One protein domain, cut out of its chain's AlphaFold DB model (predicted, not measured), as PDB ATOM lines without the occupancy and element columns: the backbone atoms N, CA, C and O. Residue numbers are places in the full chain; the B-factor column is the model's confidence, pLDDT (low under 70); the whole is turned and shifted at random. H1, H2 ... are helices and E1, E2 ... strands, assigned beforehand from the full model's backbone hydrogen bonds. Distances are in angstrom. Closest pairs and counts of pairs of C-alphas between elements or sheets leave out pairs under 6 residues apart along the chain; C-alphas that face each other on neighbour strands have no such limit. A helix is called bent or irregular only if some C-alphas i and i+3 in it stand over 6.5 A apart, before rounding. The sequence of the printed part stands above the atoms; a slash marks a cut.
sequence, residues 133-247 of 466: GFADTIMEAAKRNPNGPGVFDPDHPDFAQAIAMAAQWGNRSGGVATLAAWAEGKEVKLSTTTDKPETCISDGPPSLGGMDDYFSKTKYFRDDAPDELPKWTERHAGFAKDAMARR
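Overview. This is residues 133 to 247 of the 466 residues of an uncharacterized protein of Desulfovibrio alkalitolerans DSM 16529 (UniProt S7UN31). Helix H2 lies in the middle of a small helical body, with H1 and H3 side by side over one side of it and the long helix H6 crossing it on the opposite side. H4 runs beside H2, H5 makes a small corner piece before H6, and the two-strand hairpin E1 and E2 lies by H3 and H4, its loop making one end of the longest axis and the end of H6 the other. The printed part has 115 residues, with six named helices and two named strands in the order H1 H2 H3 E1 E2 H4 H5 H6; the sheet E1 - E2 is antiparallel and the class is mostly helix. The whole is compact, with a radius of gyration of the C-alphas of 13.5 A and spans of 46 by 32 by 23 A.

Along the chain. H1, residues 133 to 142, begins at C-alpha 133 (152.554, 121.878, 218.164) and is 14.2 A long. H2, residues 159 to 173, is 20.8 A long, and H3, residues 176 to 183, is 10.2 A. The strands E1, residues 188 to 190, and E2, residues 198 to 200, follow. H4, residues 208 to 216, is 12.1 A long. H5, residues 219 to 224, is neither bent nor irregular, but only just: C-alphas 221 and 224 are 6.2 A apart. H6, residues 228 to 245, is 25.4 A long and ends at C-alpha 245 (157.185, 131.850, 195.013).

Arrangement. H2 is the hub, touching three helices. H1 touches it at a steep tilt of 57 degrees, the closest C-alphas being those of Ala 135 and Ala 167, 5.6 A apart. H2 and H3 form a helical hairpin at 37 degrees, only just steep; H2 touches H3 with residues 166 to 170 alone, closest at the C-alphas of Gly 170 and Val 176, 4.9 A. H6 touches H2 at a steep tilt of 46 degrees, closest at the C-alphas of Gln 161 and Ala 240, 5.1 A. H1 and H3 touch at a shallow tilt of 22 degrees, the same way, with the C-alphas of Ile 138 and Ala 180 closest at 4.7 A. H3 and H4 are near each other. In the hairpin E1 and E2, N 188 and O 200 are within hydrogen-bond range at 2.8 A. In H1 to H6 every O i to N i+4 pair is within hydrogen-bond range.

Size, cuts and confidence. The two C-alphas farthest apart, those of Asp 195 and Arg 247, are 46.8 A apart. The printed part has no cut. The link from H1 to H2, residues 143 to 158, is long. The mean pLDDT of the printed part is 91.2, and residue 247 is under 70.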
ATOM      1  N   GLY A 133     153.011 123.151 217.607       94.50
ATOM      2  CA  GLY A 133     152.554 121.878 218.164       94.50
ATOM      3  C   GLY A 133     151.302 121.338 217.470       94.50
ATOM      4  O   GLY A 133     151.160 120.122 217.319       94.50
ATOM      5  N   PHE A 134     150.415 122.215 216.995       93.88
ATOM      6  CA  PHE A 134     149.232 121.826 216.227       93.88
ATOM      7  C   PHE A 134     149.600 121.239 214.867       93.88
ATOM      8  O   PHE A 134     149.113 120.161 214.527       93.88
ATOM      9  N   ALA A 135     150.498 121.894 214.128       94.19
ATOM     10  CA  ALA A 135     151.001 121.374 212.859       94.19
ATOM     11  C   ALA A 135     151.701 120.016 213.041       94.19
ATOM     12  O   ALA A 135     151.366 119.060 212.340       94.19
ATOM     13  N   ASP A 136     152.591 119.904 214.039       95.44
ATOM     14  CA  ASP A 136     153.264 118.643 214.382       95.44
ATOM     15  C   ASP A 136     152.218 117.540 214.693       95.44
ATOM     16  O   ASP A 136     152.302 116.430 214.170       95.44
ATOM     17  N   THR A 137     151.175 117.849 215.475       97.06
ATOM     18  CA  THR A 137     150.107 116.892 215.834       97.06
ATOM     19  C   THR A 137     149.332 116.389 214.616       97.06
ATOM     20  O   THR A 137     149.057 115.193 214.506       97.06
ATOM     21  N   ILE A 138     148.974 117.285 213.697       97.00
ATOM     22  CA  ILE A 138     148.172 116.949 212.514       97.00
ATOM     23  C   ILE A 138     148.994 116.119 211.530       97.00
ATOM     24  O   ILE A 138     148.505 115.102 211.041       97.00
ATOM     25  N   MET A 139     150.260 116.481 211.310       97.19
ATOM     26  CA  MET A 139     151.170 115.702 210.470       97.19
ATOM     27  C   MET A 139     151.396 114.286 211.022       97.19
ATOM     28  O   MET A 139     151.317 113.313 210.273       97.19
ATOM     29  N   GLU A 140     151.636 114.136 212.329       97.69
ATOM     30  CA  GLU A 140     151.806 112.811 212.950       97.69
ATOM     31  C   GLU A 140     150.511 111.982 212.961       97.69
ATOM     32  O   GLU A 140     150.545 110.749 212.928       97.69
ATOM     33  N   ALA A 141     149.345 112.627 212.994       97.75
ATOM     34  CA  ALA A 141     148.069 111.943 212.839       97.75
ATOM     35  C   ALA A 141     147.841 111.479 211.394       97.75
ATOM     36  O   ALA A 141     147.522 110.310 211.181       97.75
ATOM     37  N   ALA A 142     148.109 112.335 210.407       97.81
ATOM     38  CA  ALA A 142     147.991 111.999 208.992       97.81
ATOM     39  C   ALA A 142     148.897 110.826 208.585       97.81
ATOM     40  O   ALA A 142     148.468 109.940 207.851       97.81
ATOM     41  N   LYS A 143     150.120 110.737 209.130       97.75
ATOM     42  CA  LYS A 143     151.023 109.586 208.911       97.75
ATOM     43  C   LYS A 143     150.432 108.239 209.336       97.75
ATOM     44  O   LYS A 143     150.864 107.204 208.838       97.75
ATOM     45  N   ARG A 144     149.486 108.241 210.278       97.75
ATOM     46  CA  ARG A 144     148.811 107.035 210.778       97.75
ATOM     47  C   ARG A 144     147.545 106.691 209.992       97.75
ATOM     48  O   ARG A 144     146.936 105.663 210.273       97.75
ATOM     49  N   ASN A 145     147.165 107.511 209.011       97.81
ATOM     50  CA  ASN A 145     146.056 107.202 208.121       97.81
ATOM     51  C   ASN A 145     146.391 105.955 207.277       97.81
ATOM     52  O   ASN A 145     147.446 105.926 206.637       97.81
ATOM     53  N   PRO A 146     145.516 104.931 207.234       96.81
ATOM     54  CA  PRO A 146     145.775 103.689 206.502       96.81
ATOM     55  C   PRO A 146     145.938 103.884 204.988       96.81
ATOM     56  O   PRO A 146     146.551 103.045 204.332       96.81
ATOM     57  N   ASN A 147     145.420 104.984 204.436       96.38
ATOM     58  CA  ASN A 147     145.542 105.321 203.021       96.38
ATOM     59  C   ASN A 147     146.755 106.227 202.727       96.38
ATOM     60  O   ASN A 147     147.042 106.511 201.568       96.38
ATOM     61  N   GLY A 148     147.483 106.656 203.760       96.56
ATOM     62  CA  GLY A 148     148.646 107.534 203.661       96.56
ATOM     63  C   GLY A 148     148.372 108.983 204.087       96.56
ATOM     64  O   GLY A 148     147.220 109.383 204.264       96.56
ATOM     65  N   PRO A 149     149.439 109.789 204.248       97.00
ATOM     66  CA  PRO A 149     149.369 111.149 204.797       97.00
ATOM     67  C   PRO A 149     148.642 112.171 203.911       97.00
ATOM     68  O   PRO A 149     148.205 113.210 204.414       97.00
ATOM     69  N   GLY A 150     148.494 111.890 202.612       97.31
ATOM     70  CA  GLY A 150     147.798 112.763 201.668       97.31
ATOM     71  C   GLY A 150     148.416 114.161 201.602       97.31
ATOM     72  O   GLY A 150     149.636 114.306 201.556       97.31
ATOM     73  N   VAL A 151     147.579 115.200 201.642       97.06
ATOM     74  CA  VAL A 151     148.019 116.606 201.593       97.06
ATOM     75  C   VAL A 151     148.872 117.037 202.784       97.06
ATOM     76  O   VAL A 151     149.513 118.074 202.704       97.06
ATOM     77  N   PHE A 152     148.924 116.269 203.875       97.38
ATOM     78  CA  PHE A 152     149.806 116.562 205.011       97.38
ATOM     79  C   PHE A 152     151.191 115.910 204.894       97.38
ATOM     80  O   PHE A 152     151.987 115.990 205.831       97.38
ATOM     81  N   ASP A 153     151.504 115.287 203.758       96.38
ATOM     82  CA  ASP A 153     152.875 114.941 203.397       96.38
ATOM     83  C   ASP A 153     153.639 116.208 202.966       96.38
ATOM     84  O   ASP A 153     153.210 116.858 202.014       96.38
ATOM     85  N   PRO A 154     154.770 116.572 203.604       93.50
ATOM     86  CA  PRO A 154     155.590 117.718 203.201       93.50
ATOM     87  C   PRO A 154     156.027 117.736 201.725       93.50
ATOM     88  O   PRO A 154     156.375 118.802 201.203       93.50
ATOM     89  N   ASP A 155     156.050 116.582 201.054       92.00
ATOM     90  CA  ASP A 155     156.378 116.470 199.628       92.00
ATOM     91  C   ASP A 155     155.162 116.678 198.700       92.00
ATOM     92  O   ASP A 155     155.334 116.869 197.493       92.00
ATOM     93  N   HIS A 156     153.942 116.719 199.245       94.38
ATOM     94  CA  HIS A 156     152.716 116.964 198.487       94.38
ATOM     95  C   HIS A 156     152.656 118.416 197.961       94.38
ATOM     96  O   HIS A 156     152.995 119.348 198.697       94.38
ATOM     97  N   PRO A 157     152.194 118.661 196.715       91.00
ATOM     98  CA  PRO A 157     152.090 120.018 196.160       91.00
ATOM     99  C   PRO A 157     151.193 120.946 196.993       91.00
ATOM    100  O   PRO A 157     151.523 122.115 197.181       91.00
ATOM    101  N   ASP A 158     150.112 120.400 197.549       95.12
ATOM    102  CA  ASP A 158     149.134 121.155 198.345       95.12
ATOM    103  C   ASP A 158     149.494 121.295 199.834       95.12
ATOM    104  O   ASP A 158     148.724 121.872 200.605       95.12
ATOM    105  N   PHE A 159     150.654 120.781 200.263       95.19
ATOM    106  CA  PHE A 159     151.029 120.744 201.679       95.19
ATOM    107  C   PHE A 159     150.990 122.111 202.350       95.19
ATOM    108  O   PHE A 159     150.419 122.259 203.429       95.19
ATOM    109  N   ALA A 160     151.575 123.115 201.696       93.19
ATOM    110  CA  ALA A 160     151.665 124.465 202.231       93.19
ATOM    111  C   ALA A 160     150.270 125.039 202.539       93.19
ATOM    112  O   ALA A 160     150.045 125.573 203.622       93.19
ATOM    113  N   GLN A 161     149.306 124.862 201.632       95.12
ATOM    114  CA  GLN A 161     147.935 125.314 201.852       95.12
ATOM    115  C   GLN A 161     147.257 124.514 202.972       95.12
ATOM    116  O   GLN A 161     146.689 125.106 203.891       95.12
ATOM    117  N   ALA A 162     147.350 123.183 202.924       96.50
ATOM    118  CA  ALA A 162     146.703 122.303 203.893       96.50
ATOM    119  C   ALA A 162     147.189 122.566 205.326       96.50
ATOM    120  O   ALA A 162     146.378 122.766 206.234       96.50
ATOM    121  N   ILE A 163     148.506 122.615 205.549       95.94
ATOM    122  CA  ILE A 163     149.060 122.808 206.894       95.94
ATOM    123  C   ILE A 163     148.783 124.215 207.433       95.94
ATOM    124  O   ILE A 163     148.545 124.366 208.630       95.94
ATOM    125  N   ALA A 164     148.740 125.227 206.562       93.75
ATOM    126  CA  ALA A 164     148.376 126.591 206.928       93.75
ATOM    127  C   ALA A 164     146.916 126.674 207.407       93.75
ATOM    128  O   ALA A 164     146.662 127.146 208.516       93.75
ATOM    129  N   MET A 165     145.974 126.119 206.632       95.00
ATOM    130  CA  MET A 165     144.555 126.050 207.018       95.00
ATOM    131  C   MET A 165     144.372 125.293 208.336       95.00
ATOM    132  O   MET A 165     143.615 125.712 209.211       95.00
ATOM    133  N   ALA A 166     145.080 124.175 208.493       95.38
ATOM    134  CA  ALA A 166     145.011 123.331 209.675       95.38
ATOM    135  C   ALA A 166     145.551 124.029 210.936       95.38
ATOM    136  O   ALA A 166     144.907 124.000 211.990       95.38
ATOM    137  N   ALA A 167     146.708 124.686 210.828       94.00
ATOM    138  CA  ALA A 167     147.318 125.430 211.921       94.00
ATOM    139  C   ALA A 167     146.459 126.630 212.337       94.00
ATOM    140  O   ALA A 167     146.218 126.821 213.532       94.00
ATOM    141  N   GLN A 168     145.929 127.389 211.371       91.44
ATOM    142  CA  GLN A 168     145.060 128.520 211.678       91.44
ATOM    143  C   GLN A 168     143.727 128.067 212.280       91.44
ATOM    144  O   GLN A 168     143.259 128.649 213.259       91.44
ATOM    145  N   TRP A 169     143.131 126.989 211.765       92.56
ATOM    146  CA  TRP A 169     141.937 126.409 212.377       92.56
ATOM    147  C   TRP A 169     142.187 126.025 213.836       92.56
ATOM    148  O   TRP A 169     141.370 126.325 214.712       92.56
ATOM    149  N   GLY A 170     143.337 125.406 214.108       91.81
ATOM    150  CA  GLY A 170     143.774 125.109 215.463       91.81
ATOM    151  C   GLY A 170     143.918 126.361 216.324       91.81
ATOM    152  O   GLY A 170     143.439 126.373 217.459       91.81
ATOM    153  N   ASN A 171     144.507 127.428 215.775       89.88
ATOM    154  CA  ASN A 171     144.654 128.702 216.471       89.88
ATOM    155  C   ASN A 171     143.299 129.319 216.851       89.88
ATOM    156  O   ASN A 171     143.125 129.724 217.997       89.88
ATOM    157  N   ARG A 172     142.338 129.346 215.923       84.19
ATOM    158  CA  ARG A 172     141.031 129.990 216.132       84.19
ATOM    159  C   ARG A 172     140.077 129.192 217.006       84.19
ATOM    160  O   ARG A 172     139.345 129.764 217.802       84.19
ATOM    161  N   SER A 173     140.045 127.873 216.833       84.81
ATOM    162  CA  SER A 173     139.007 127.028 217.439       84.81
ATOM    163  C   SER A 173     139.498 126.166 218.600       84.81
ATOM    164  O   SER A 173     138.685 125.612 219.336       84.81
ATOM    165  N   GLY A 174     140.815 125.958 218.727       84.19
ATOM    166  CA  GLY A 174     141.369 124.892 219.567       84.19
ATOM    167  C   GLY A 174     141.035 123.472 219.074       84.19
ATOM    168  O   GLY A 174     141.391 122.495 219.728       84.19
ATOM    169  N   GLY A 175     140.380 123.327 217.914       85.25
ATOM    170  CA  GLY A 175     139.832 122.081 217.363       85.25
ATOM    171  C   GLY A 175     140.855 121.123 216.746       85.25
ATOM    172  O   GLY A 175     140.534 120.383 215.817       85.25
ATOM    173  N   VAL A 176     142.089 121.133 217.243       92.69
ATOM    174  CA  VAL A 176     143.229 120.387 216.682       92.69
ATOM    175  C   VAL A 176     143.064 118.893 216.876       92.69
ATOM    176  O   VAL A 176     143.358 118.131 215.966       92.69
ATOM    177  N   ALA A 177     142.548 118.464 218.031       94.56
ATOM    178  CA  ALA A 177     142.314 117.048 218.305       94.56
ATOM    179  C   ALA A 177     141.314 116.434 217.312       94.56
ATOM    180  O   ALA A 177     141.541 115.340 216.799       94.56
ATOM    181  N   THR A 178     140.237 117.160 217.002       95.44
ATOM    182  CA  THR A 178     139.213 116.719 216.050       95.44
ATOM    183  C   THR A 178     139.758 116.681 214.625       95.44
ATOM    184  O   THR A 178     139.582 115.679 213.938       95.44
ATOM    185  N   LEU A 179     140.486 117.717 214.199       96.62
ATOM    186  CA  LEU A 179     141.094 117.742 212.867       96.62
ATOM    187  C   LEU A 179     142.185 116.668 212.713       96.62
ATOM    188  O   LEU A 179     142.263 116.014 211.678       96.62
ATOM    189  N   ALA A 180     142.987 116.428 213.752       97.50
ATOM    190  CA  ALA A 180     143.984 115.362 213.770       97.50
ATOM    191  C   ALA A 180     143.332 113.973 213.686       97.50
ATOM    192  O   ALA A 180     143.787 113.132 212.916       97.50
ATOM    193  N   ALA A 181     142.242 113.728 214.421       97.25
ATOM    194  CA  ALA A 181     141.502 112.471 214.320       97.25
ATOM    195  C   ALA A 181     140.932 112.255 212.908       97.25
ATOM    196  O   ALA A 181     141.052 111.155 212.368       97.25
ATOM    197  N   TRP A 182     140.385 113.304 212.286       97.75
ATOM    198  CA  TRP A 182     139.945 113.255 210.891       97.75
ATOM    199  C   TRP A 182     141.105 112.939 209.934       97.75
ATOM    200  O   TRP A 182     140.981 112.043 209.102       97.75
ATOM    201  N   ALA A 183     142.257 113.598 210.101       97.69
ATOM    202  CA  ALA A 183     143.450 113.365 209.284       97.69
ATOM    203  C   ALA A 183     144.001 111.933 209.438       97.69
ATOM    204  O   ALA A 183     144.478 111.356 208.467       97.69
ATOM    205  N   GLU A 184     143.875 111.330 210.626       97.75
ATOM    206  CA  GLU A 184     144.189 109.915 210.904       97.75
ATOM    207  C   GLU A 184     143.205 108.932 210.228       97.75
ATOM    208  O   GLU A 184     143.412 107.723 210.277       97.75
ATOM    209  N   GLY A 185     142.139 109.423 209.586       96.38
ATOM    210  CA  GLY A 185     141.122 108.598 208.929       96.38
ATOM    211  C   GLY A 185     140.003 108.136 209.864       96.38
ATOM    212  O   GLY A 185     139.280 107.194 209.542       96.38
ATOM    213  N   LYS A 186     139.851 108.765 211.037       96.44
ATOM    214  CA  LYS A 186     138.763 108.454 211.975       96.44
ATOM    215  C   LYS A 186     137.513 109.251 211.631       96.44
ATOM    216  O   LYS A 186     137.584 110.399 211.196       96.44
ATOM    217  N   GLU A 187     136.360 108.652 211.907       95.81
ATOM    218  CA  GLU A 187     135.096 109.378 211.939       95.81
ATOM    219  C   GLU A 187     135.087 110.337 213.135       95.81
ATOM    220  O   GLU A 187     135.364 109.950 214.274       95.81
ATOM    221  N   VAL A 188     134.759 111.598 212.875       95.12
ATOM    222  CA  VAL A 188     134.687 112.652 213.882       95.12
ATOM    223  C   VAL A 188     133.308 113.286 213.906       95.12
ATOM    224  O   VAL A 188     132.662 113.452 212.873       95.12
ATOM    225  N   LYS A 189     132.871 113.664 215.109       92.62
ATOM    226  CA  LYS A 189     131.626 114.402 215.329       92.62
ATOM    227  C   LYS A 189     131.938 115.883 215.438       92.62
ATOM    228  O   LYS A 189     132.694 116.297 216.317       92.62
ATOM    229  N   LEU A 190     131.347 116.666 214.553       90.62
ATOM    230  CA  LEU A 190     131.492 118.108 214.502       90.62
ATOM    231  C   LEU A 190     130.296 118.745 215.195       90.62
ATOM    232  O   LEU A 190     129.139 118.418 214.919       90.62
ATOM    233  N   SER A 191     130.592 119.632 216.141       81.69
ATOM    234  CA  SER A 191     129.576 120.427 216.819       81.69
ATOM    235  C   SER A 191     128.869 121.320 215.816       81.69
ATOM    236  O   SER A 191     129.508 121.892 214.933       81.69
ATOM    237  N   THR A 192     127.565 121.479 216.005       75.44
ATOM    238  CA  THR A 192     126.723 122.331 215.173       75.44
ATOM    239  C   THR A 192     125.706 123.083 216.031       75.44
ATOM    240  O   THR A 192     125.581 122.825 217.227       75.44
ATOM    241  N   THR A 193     125.010 124.060 215.453       70.00
ATOM    242  CA  THR A 193     123.883 124.756 216.105       70.00
ATOM    243  C   THR A 193     122.621 123.905 216.212       70.00
ATOM    244  O   THR A 193     121.693 124.283 216.922       70.00
ATOM    245  N   THR A 194     122.574 122.760 215.531       70.56
ATOM    246  CA  THR A 194     121.447 121.828 215.583       70.56
ATOM    247  C   THR A 194     121.711 120.722 216.601       70.56
ATOM    248  O   THR A 194     122.854 120.316 216.786       70.56
ATOM    249  N   ASP A 195     120.658 120.135 217.178       71.81
ATOM    250  CA  ASP A 195     120.759 119.019 218.146       71.81
ATOM    251  C   ASP A 195     121.394 117.734 217.571       71.81
ATOM    252  O   ASP A 195     121.536 116.722 218.261       71.81
ATOM    253  N   LYS A 196     121.761 117.747 216.286       74.75
ATOM    254  CA  LYS A 196     122.410 116.650 215.581       74.75
ATOM    255  C   LYS A 196     123.835 117.064 215.195       74.75
ATOM    256  O   LYS A 196     123.991 117.960 214.360       74.75
ATOM    257  N   PRO A 197     124.870 116.442 215.786       81.88
ATOM    258  CA  PRO A 197     126.238 116.634 215.326       81.88
ATOM    259  C   PRO A 197     126.393 116.068 213.912       81.88
ATOM    260  O   PRO A 197     125.818 115.025 213.594       81.88
ATOM    261  N   GLU A 198     127.183 116.746 213.087       87.94
ATOM    262  CA  GLU A 198     127.572 116.238 211.769       87.94
ATOM    263  C   GLU A 198     128.728 115.259 211.925       87.94
ATOM    264  O   GLU A 198     129.585 115.420 212.796       87.94
ATOM    265  N   THR A 199     128.768 114.242 211.074       91.94
ATOM    266  CA  THR A 199     129.874 113.283 211.029       91.94
ATOM    267  C   THR A 199     130.728 113.545 209.797       91.94
ATOM    268  O   THR A 199     130.210 113.730 208.694       91.94
ATOM    269  N   CYS A 200     132.044 113.540 209.970       92.38
ATOM    270  CA  CYS A 200     132.999 113.650 208.874       92.38
ATOM    271  C   CYS A 200     134.069 112.565 209.020       92.38
ATOM    272  O   CYS A 200     134.467 112.222 210.130       92.38
ATOM    273  N   ILE A 201     134.528 112.019 207.900       93.56
ATOM    274  CA  ILE A 201     135.614 111.043 207.822       93.56
ATOM    275  C   ILE A 201     136.466 111.395 206.604       93.56
ATOM    276  O   ILE A 201     135.935 111.860 205.596       93.56
ATOM    277  N   SER A 202     137.781 111.212 206.693       89.00
ATOM    278  CA  SER A 202     138.650 111.303 205.517       89.00
ATOM    279  C   SER A 202     138.459 110.037 204.683       89.00
ATOM    280  O   SER A 202     139.013 108.989 205.019       89.00
ATOM    281  N   ASP A 203     137.648 110.114 203.629       84.06
ATOM    282  CA  ASP A 203     137.488 109.021 202.667       84.06
ATOM    283  C   ASP A 203     138.740 108.934 201.780       84.06
ATOM    284  O   ASP A 203     138.903 109.683 200.817       84.06
ATOM    285  N   GLY A 204     139.682 108.073 202.175       93.31
ATOM    286  CA  GLY A 204     141.004 107.983 201.556       93.31
ATOM    287  C   GLY A 204     142.083 108.814 202.271       93.31
ATOM    288  O   GLY A 204     141.915 109.199 203.437       93.31
ATOM    289  N   PRO A 205     143.228 109.057 201.600       96.69
ATOM    290  CA  PRO A 205     144.248 109.968 202.105       96.69
ATOM    291  C   PRO A 205     143.652 111.381 202.233       96.69
ATOM    292  O   PRO A 205     142.865 111.774 201.366       96.69
ATOM    293  N   PRO A 206     144.030 112.174 203.254       97.56
ATOM    294  CA  PRO A 206     143.550 113.543 203.389       97.56
ATOM    295  C   PRO A 206     143.799 114.344 202.106       97.56
ATOM    296  O   PRO A 206     144.886 114.289 201.530       97.56
ATOM    297  N   SER A 207     142.804 115.104 201.662       97.31
ATOM    298  CA  SER A 207     142.878 115.954 200.468       97.31
ATOM    299  C   SER A 207     142.381 117.364 200.775       97.31
ATOM    300  O   SER A 207     141.659 117.548 201.754       97.31
ATOM    301  N   LEU A 208     142.713 118.357 199.940       95.88
ATOM    302  CA  LEU A 208     142.158 119.708 200.091       95.88
ATOM    303  C   LEU A 208     140.627 119.688 200.000       95.88
ATOM    304  O   LEU A 208     139.964 120.283 200.840       95.88
ATOM    305  N   GLY A 209     140.062 118.919 199.061       96.06
ATOM    306  CA  GLY A 209     138.609 118.745 198.962       96.06
ATOM    307  C   GLY A 209     137.999 118.087 200.206       96.06
ATOM    308  O   GLY A 209     136.927 118.484 200.651       96.06
ATOM    309  N   GLY A 210     138.700 117.124 200.815       96.12
ATOM    310  CA  GLY A 210     138.294 116.541 202.096       96.12
ATOM    311  C   GLY A 210     138.375 117.535 203.260       96.12
ATOM    312  O   GLY A 210     137.514 117.517 204.137       96.12
ATOM    313  N   MET A 211     139.374 118.423 203.263       95.88
ATOM    314  CA  MET A 211     139.472 119.505 204.245       95.88
ATOM    315  C   MET A 211     138.347 120.526 204.069       95.88
ATOM    316  O   MET A 211     137.761 120.937 205.066       95.88
ATOM    317  N   ASP A 212     138.008 120.901 202.835       94.81
ATOM    318  CA  ASP A 212     136.871 121.779 202.551       94.81
ATOM    319  C   ASP A 212     135.551 121.141 203.026       94.81
ATOM    320  O   ASP A 212     134.757 121.812 203.687       94.81
ATOM    321  N   ASP A 213     135.338 119.836 202.792       94.62
ATOM    322  CA  ASP A 213     134.185 119.100 203.340       94.62
ATOM    323  C   ASP A 213     134.174 119.129 204.876       94.62
ATOM    324  O   ASP A 213     133.164 119.507 205.476       94.62
ATOM    325  N   TYR A 214     135.304 118.809 205.516       95.31
ATOM    326  CA  TYR A 214     135.452 118.883 206.970       95.31
ATOM    327  C   TYR A 214     135.083 120.274 207.495       95.31
ATOM    328  O   TYR A 214     134.243 120.392 208.390       95.31
ATOM    329  N   PHE A 215     135.670 121.333 206.930       94.62
ATOM    330  CA  PHE A 215     135.442 122.700 207.381       94.62
ATOM    331  C   PHE A 215     134.001 123.136 207.150       94.62
ATOM    332  O   PHE A 215     133.409 123.684 208.078       94.62
ATOM    333  N   SER A 216     133.401 122.814 206.000       93.69
ATOM    334  CA  SER A 216     132.002 123.143 205.683       93.69
ATOM    335  C   SER A 216     130.992 122.570 206.685       93.69
ATOM    336  O   SER A 216     129.899 123.110 206.847       93.69
ATOM    337  N   LYS A 217     131.366 121.500 207.397       93.38
ATOM    338  CA  LYS A 217     130.553 120.850 208.432       93.38
ATOM    339  C   LYS A 217     130.822 121.371 209.844       93.38
ATOM    340  O   LYS A 217     130.093 121.023 210.772       93.38
ATOM    341  N   THR A 218     131.855 122.189 210.044       91.25
ATOM    342  CA  THR A 218     132.110 122.818 211.347       91.25
ATOM    343  C   THR A 218     131.076 123.902 211.627       91.25
ATOM    344  O   THR A 218     130.703 124.650 210.727       91.25
ATOM    345  N   LYS A 219     130.657 124.061 212.890       88.88
ATOM    346  CA  LYS A 219     129.732 125.130 213.302       88.88
ATOM    347  C   LYS A 219     130.089 126.504 212.722       88.88
ATOM    348  O   LYS A 219     129.200 127.215 212.267       88.88
ATOM    349  N   TYR A 220     131.373 126.867 212.730       87.00
ATOM    350  CA  TYR A 220     131.810 128.182 212.269       87.00
ATOM    351  C   TYR A 220     131.462 128.407 210.794       87.00
ATOM    352  O   TYR A 220     130.711 129.322 210.480       87.00
ATOM    353  N   PHE A 221     131.937 127.546 209.893       89.56
ATOM    354  CA  PHE A 221     131.692 127.697 208.455       89.56
ATOM    355  C   PHE A 221     130.336 127.163 207.994       89.56
ATOM    356  O   PHE A 221     129.982 127.335 206.838       89.56
ATOM    357  N   ARG A 222     129.571 126.489 208.850       89.06
ATOM    358  CA  ARG A 222     128.220 126.045 208.499       89.06
ATOM    359  C   ARG A 222     127.166 127.050 208.935       89.06
ATOM    360  O   ARG A 222     126.272 127.385 208.166       89.06
ATOM    361  N   ASP A 223     127.280 127.509 210.178       85.12
ATOM    362  CA  ASP A 223     126.207 128.209 210.875       85.12
ATOM    363  C   ASP A 223     126.565 129.676 211.154       85.12
ATOM    364  O   ASP A 223     125.743 130.560 210.924       85.12
ATOM    365  N   ASP A 224     127.786 129.950 211.628       83.62
ATOM    366  CA  ASP A 224     128.162 131.296 212.088       83.62
ATOM    367  C   ASP A 224     128.650 132.203 210.930       83.62
ATOM    368  O   ASP A 224     128.441 133.419 210.947       83.62
ATOM    369  N   ALA A 225     129.309 131.627 209.917       84.81
ATOM    370  CA  ALA A 225     129.960 132.341 208.817       84.81
ATOM    371  C   ALA A 225     130.096 131.491 207.524       84.81
ATOM    372  O   ALA A 225     131.213 131.235 207.064       84.81
ATOM    373  N   PRO A 226     128.985 131.052 206.900       85.56
ATOM    374  CA  PRO A 226     129.023 130.157 205.733       85.56
ATOM    375  C   PRO A 226     129.710 130.724 204.490       85.56
ATOM    376  O   PRO A 226     130.328 130.010 203.703       85.56
ATOM    377  N   ASP A 227     129.655 132.034 204.347       89.06
ATOM    378  CA  ASP A 227     130.263 132.828 203.291       89.06
ATOM    379  C   ASP A 227     131.780 133.060 203.482       89.06
ATOM    380  O   ASP A 227     132.436 133.592 202.583       89.06
ATOM    381  N   GLU A 228     132.365 132.639 204.612       88.50
ATOM    382  CA  GLU A 228     133.801 132.797 204.890       88.50
ATOM    383  C   GLU A 228     134.661 131.622 204.415       88.50
ATOM    384  O   GLU A 228     135.841 131.835 204.147       88.50
ATOM    385  N   LEU A 229     134.116 130.407 204.255       91.19
ATOM    386  CA  LEU A 229     134.926 129.247 203.848       91.19
ATOM    387  C   LEU A 229     135.614 129.445 202.484       91.19
ATOM    388  O   LEU A 229     136.821 129.226 202.407       91.19
ATOM    389  N   PRO A 230     134.935 129.934 201.423       92.19
ATOM    390  CA  PRO A 230     135.607 130.175 200.147       92.19
ATOM    391  C   PRO A 230     136.738 131.206 200.259       92.19
ATOM    392  O   PRO A 230     137.825 130.991 199.729       92.19
ATOM    393  N   LYS A 231     136.511 132.297 201.005       90.25
ATOM    394  CA  LYS A 231     137.518 133.349 201.232       90.25
ATOM    395  C   LYS A 231     138.696 132.825 202.046       90.25
ATOM    396  O   LYS A 231     139.839 133.199 201.797       90.25
ATOM    397  N   TRP A 232     138.412 131.976 203.030       88.75
ATOM    398  CA  TRP A 232     139.408 131.294 203.838       88.75
ATOM    399  C   TRP A 232     140.288 130.414 202.954       88.75
ATOM    400  O   TRP A 232     141.503 130.596 202.948       88.75
ATOM    401  N   THR A 233     139.700 129.518 202.161       91.94
ATOM    402  CA  THR A 233     140.450 128.622 201.272       91.94
ATOM    403  C   THR A 233     141.266 129.411 200.239       91.94
ATOM    404  O   THR A 233     142.454 129.135 200.069       91.94
ATOM    405  N   GLU A 234     140.698 130.456 199.622       91.50
ATOM    406  CA  GLU A 234     141.405 131.321 198.663       91.50
ATOM    407  C   GLU A 234     142.587 132.071 199.298       91.50
ATOM    408  O   GLU A 234     143.682 132.094 198.732       91.50
ATOM    409  N   ARG A 235     142.412 132.632 200.503       89.12
ATOM    410  CA  ARG A 235     143.484 133.333 201.230       89.12
ATOM    411  C   ARG A 235     144.673 132.413 201.500       89.12
ATOM    412  O   ARG A 235     145.817 132.816 201.296       89.12
ATOM    413  N   HIS A 236     144.409 131.178 201.922       92.25
ATOM    414  CA  HIS A 236     145.461 130.197 202.189       92.25
ATOM    415  C   HIS A 236     146.132 129.697 200.913       92.25
ATOM    416  O   HIS A 236     147.346 129.509 200.912       92.25
ATOM    417  N   ALA A 237     145.378 129.523 199.826       92.06
ATOM    418  CA  ALA A 237     145.945 129.195 198.522       92.06
ATOM    419  C   ALA A 237     146.879 130.312 198.023       92.06
ATOM    420  O   ALA A 237     147.995 130.036 197.581       92.06
ATOM    421  N   GLY A 238     146.455 131.577 198.145       90.69
ATOM    422  CA  GLY A 238     147.266 132.749 197.811       90.69
ATOM    423  C   GLY A 238     148.547 132.823 198.639       90.69
ATOM    424  O   GLY A 238     149.636 132.907 198.076       90.69
ATOM    425  N   PHE A 239     148.438 132.682 199.964       88.44
ATOM    426  CA  PHE A 239     149.603 132.661 200.850       88.44
ATOM    427  C   PHE A 239     150.557 131.504 200.533       88.44
ATOM    428  O   PHE A 239     151.763 131.714 200.419       88.44
ATOM    429  N   ALA A 240     150.036 130.287 200.345       89.06
ATOM    430  CA  ALA A 240     150.846 129.127 199.993       89.06
ATOM    431  C   ALA A 240     151.586 129.345 198.668       89.06
ATOM    432  O   ALA A 240     152.778 129.052 198.573       89.06
ATOM    433  N   LYS A 241     150.914 129.918 197.662       89.19
ATOM    434  CA  LYS A 241     151.526 130.277 196.379       89.19
ATOM    435  C   LYS A 241     152.624 131.326 196.548       89.19
ATOM    436  O   LYS A 241     153.700 131.149 195.984       89.19
ATOM    437  N   ASP A 242     152.385 132.371 197.333       86.38
ATOM    438  CA  ASP A 242     153.357 133.440 197.569       86.38
ATOM    439  C   ASP A 242     154.578 132.942 198.349       86.38
ATOM    440  O   ASP A 242     155.714 133.220 197.966       86.38
ATOM    441  N   ALA A 243     154.372 132.148 199.400       82.56
ATOM    442  CA  ALA A 243     155.448 131.518 200.160       82.56
ATOM    443  C   ALA A 243     156.275 130.564 199.283       82.56
ATOM    444  O   ALA A 243     157.504 130.552 199.350       82.56
ATOM    445  N   MET A 244     155.607 129.817 198.398       78.50
ATOM    446  CA  MET A 244     156.260 128.964 197.408       78.50
ATOM    447  C   MET A 244     156.945 129.765 196.296       78.50
ATOM    448  O   MET A 244     157.911 129.276 195.727       78.50
ATOM    449  N   ALA A 245     156.505 130.980 195.973       80.56
ATOM    450  CA  ALA A 245     157.185 131.850 195.013       80.56
ATOM    451  C   ALA A 245     158.430 132.514 195.624       80.56
ATOM    452  O   ALA A 245     159.434 132.694 194.940       80.56
ATOM    453  N   ARG A 246     158.419 132.792 196.934       72.56
ATOM    454  CA  ARG A 246     159.571 133.303 197.710       72.56
ATOM    455  C   ARG A 246     160.658 132.242 197.980       72.56
ATOM    456  O   ARG A 246     161.585 132.500 198.746       72.56
ATOM    457  N   ARG A 247     160.549 131.085 197.309       58.75
ATOM    458  CA  ARG A 247     161.251 129.782 197.382       58.75
ATOM    459  C   ARG A 247     162.739 129.728 197.754       58.75
ATOM    460  O   ARG A 247     163.216 128.637 198.044       58.75
TER     461      ARG A 247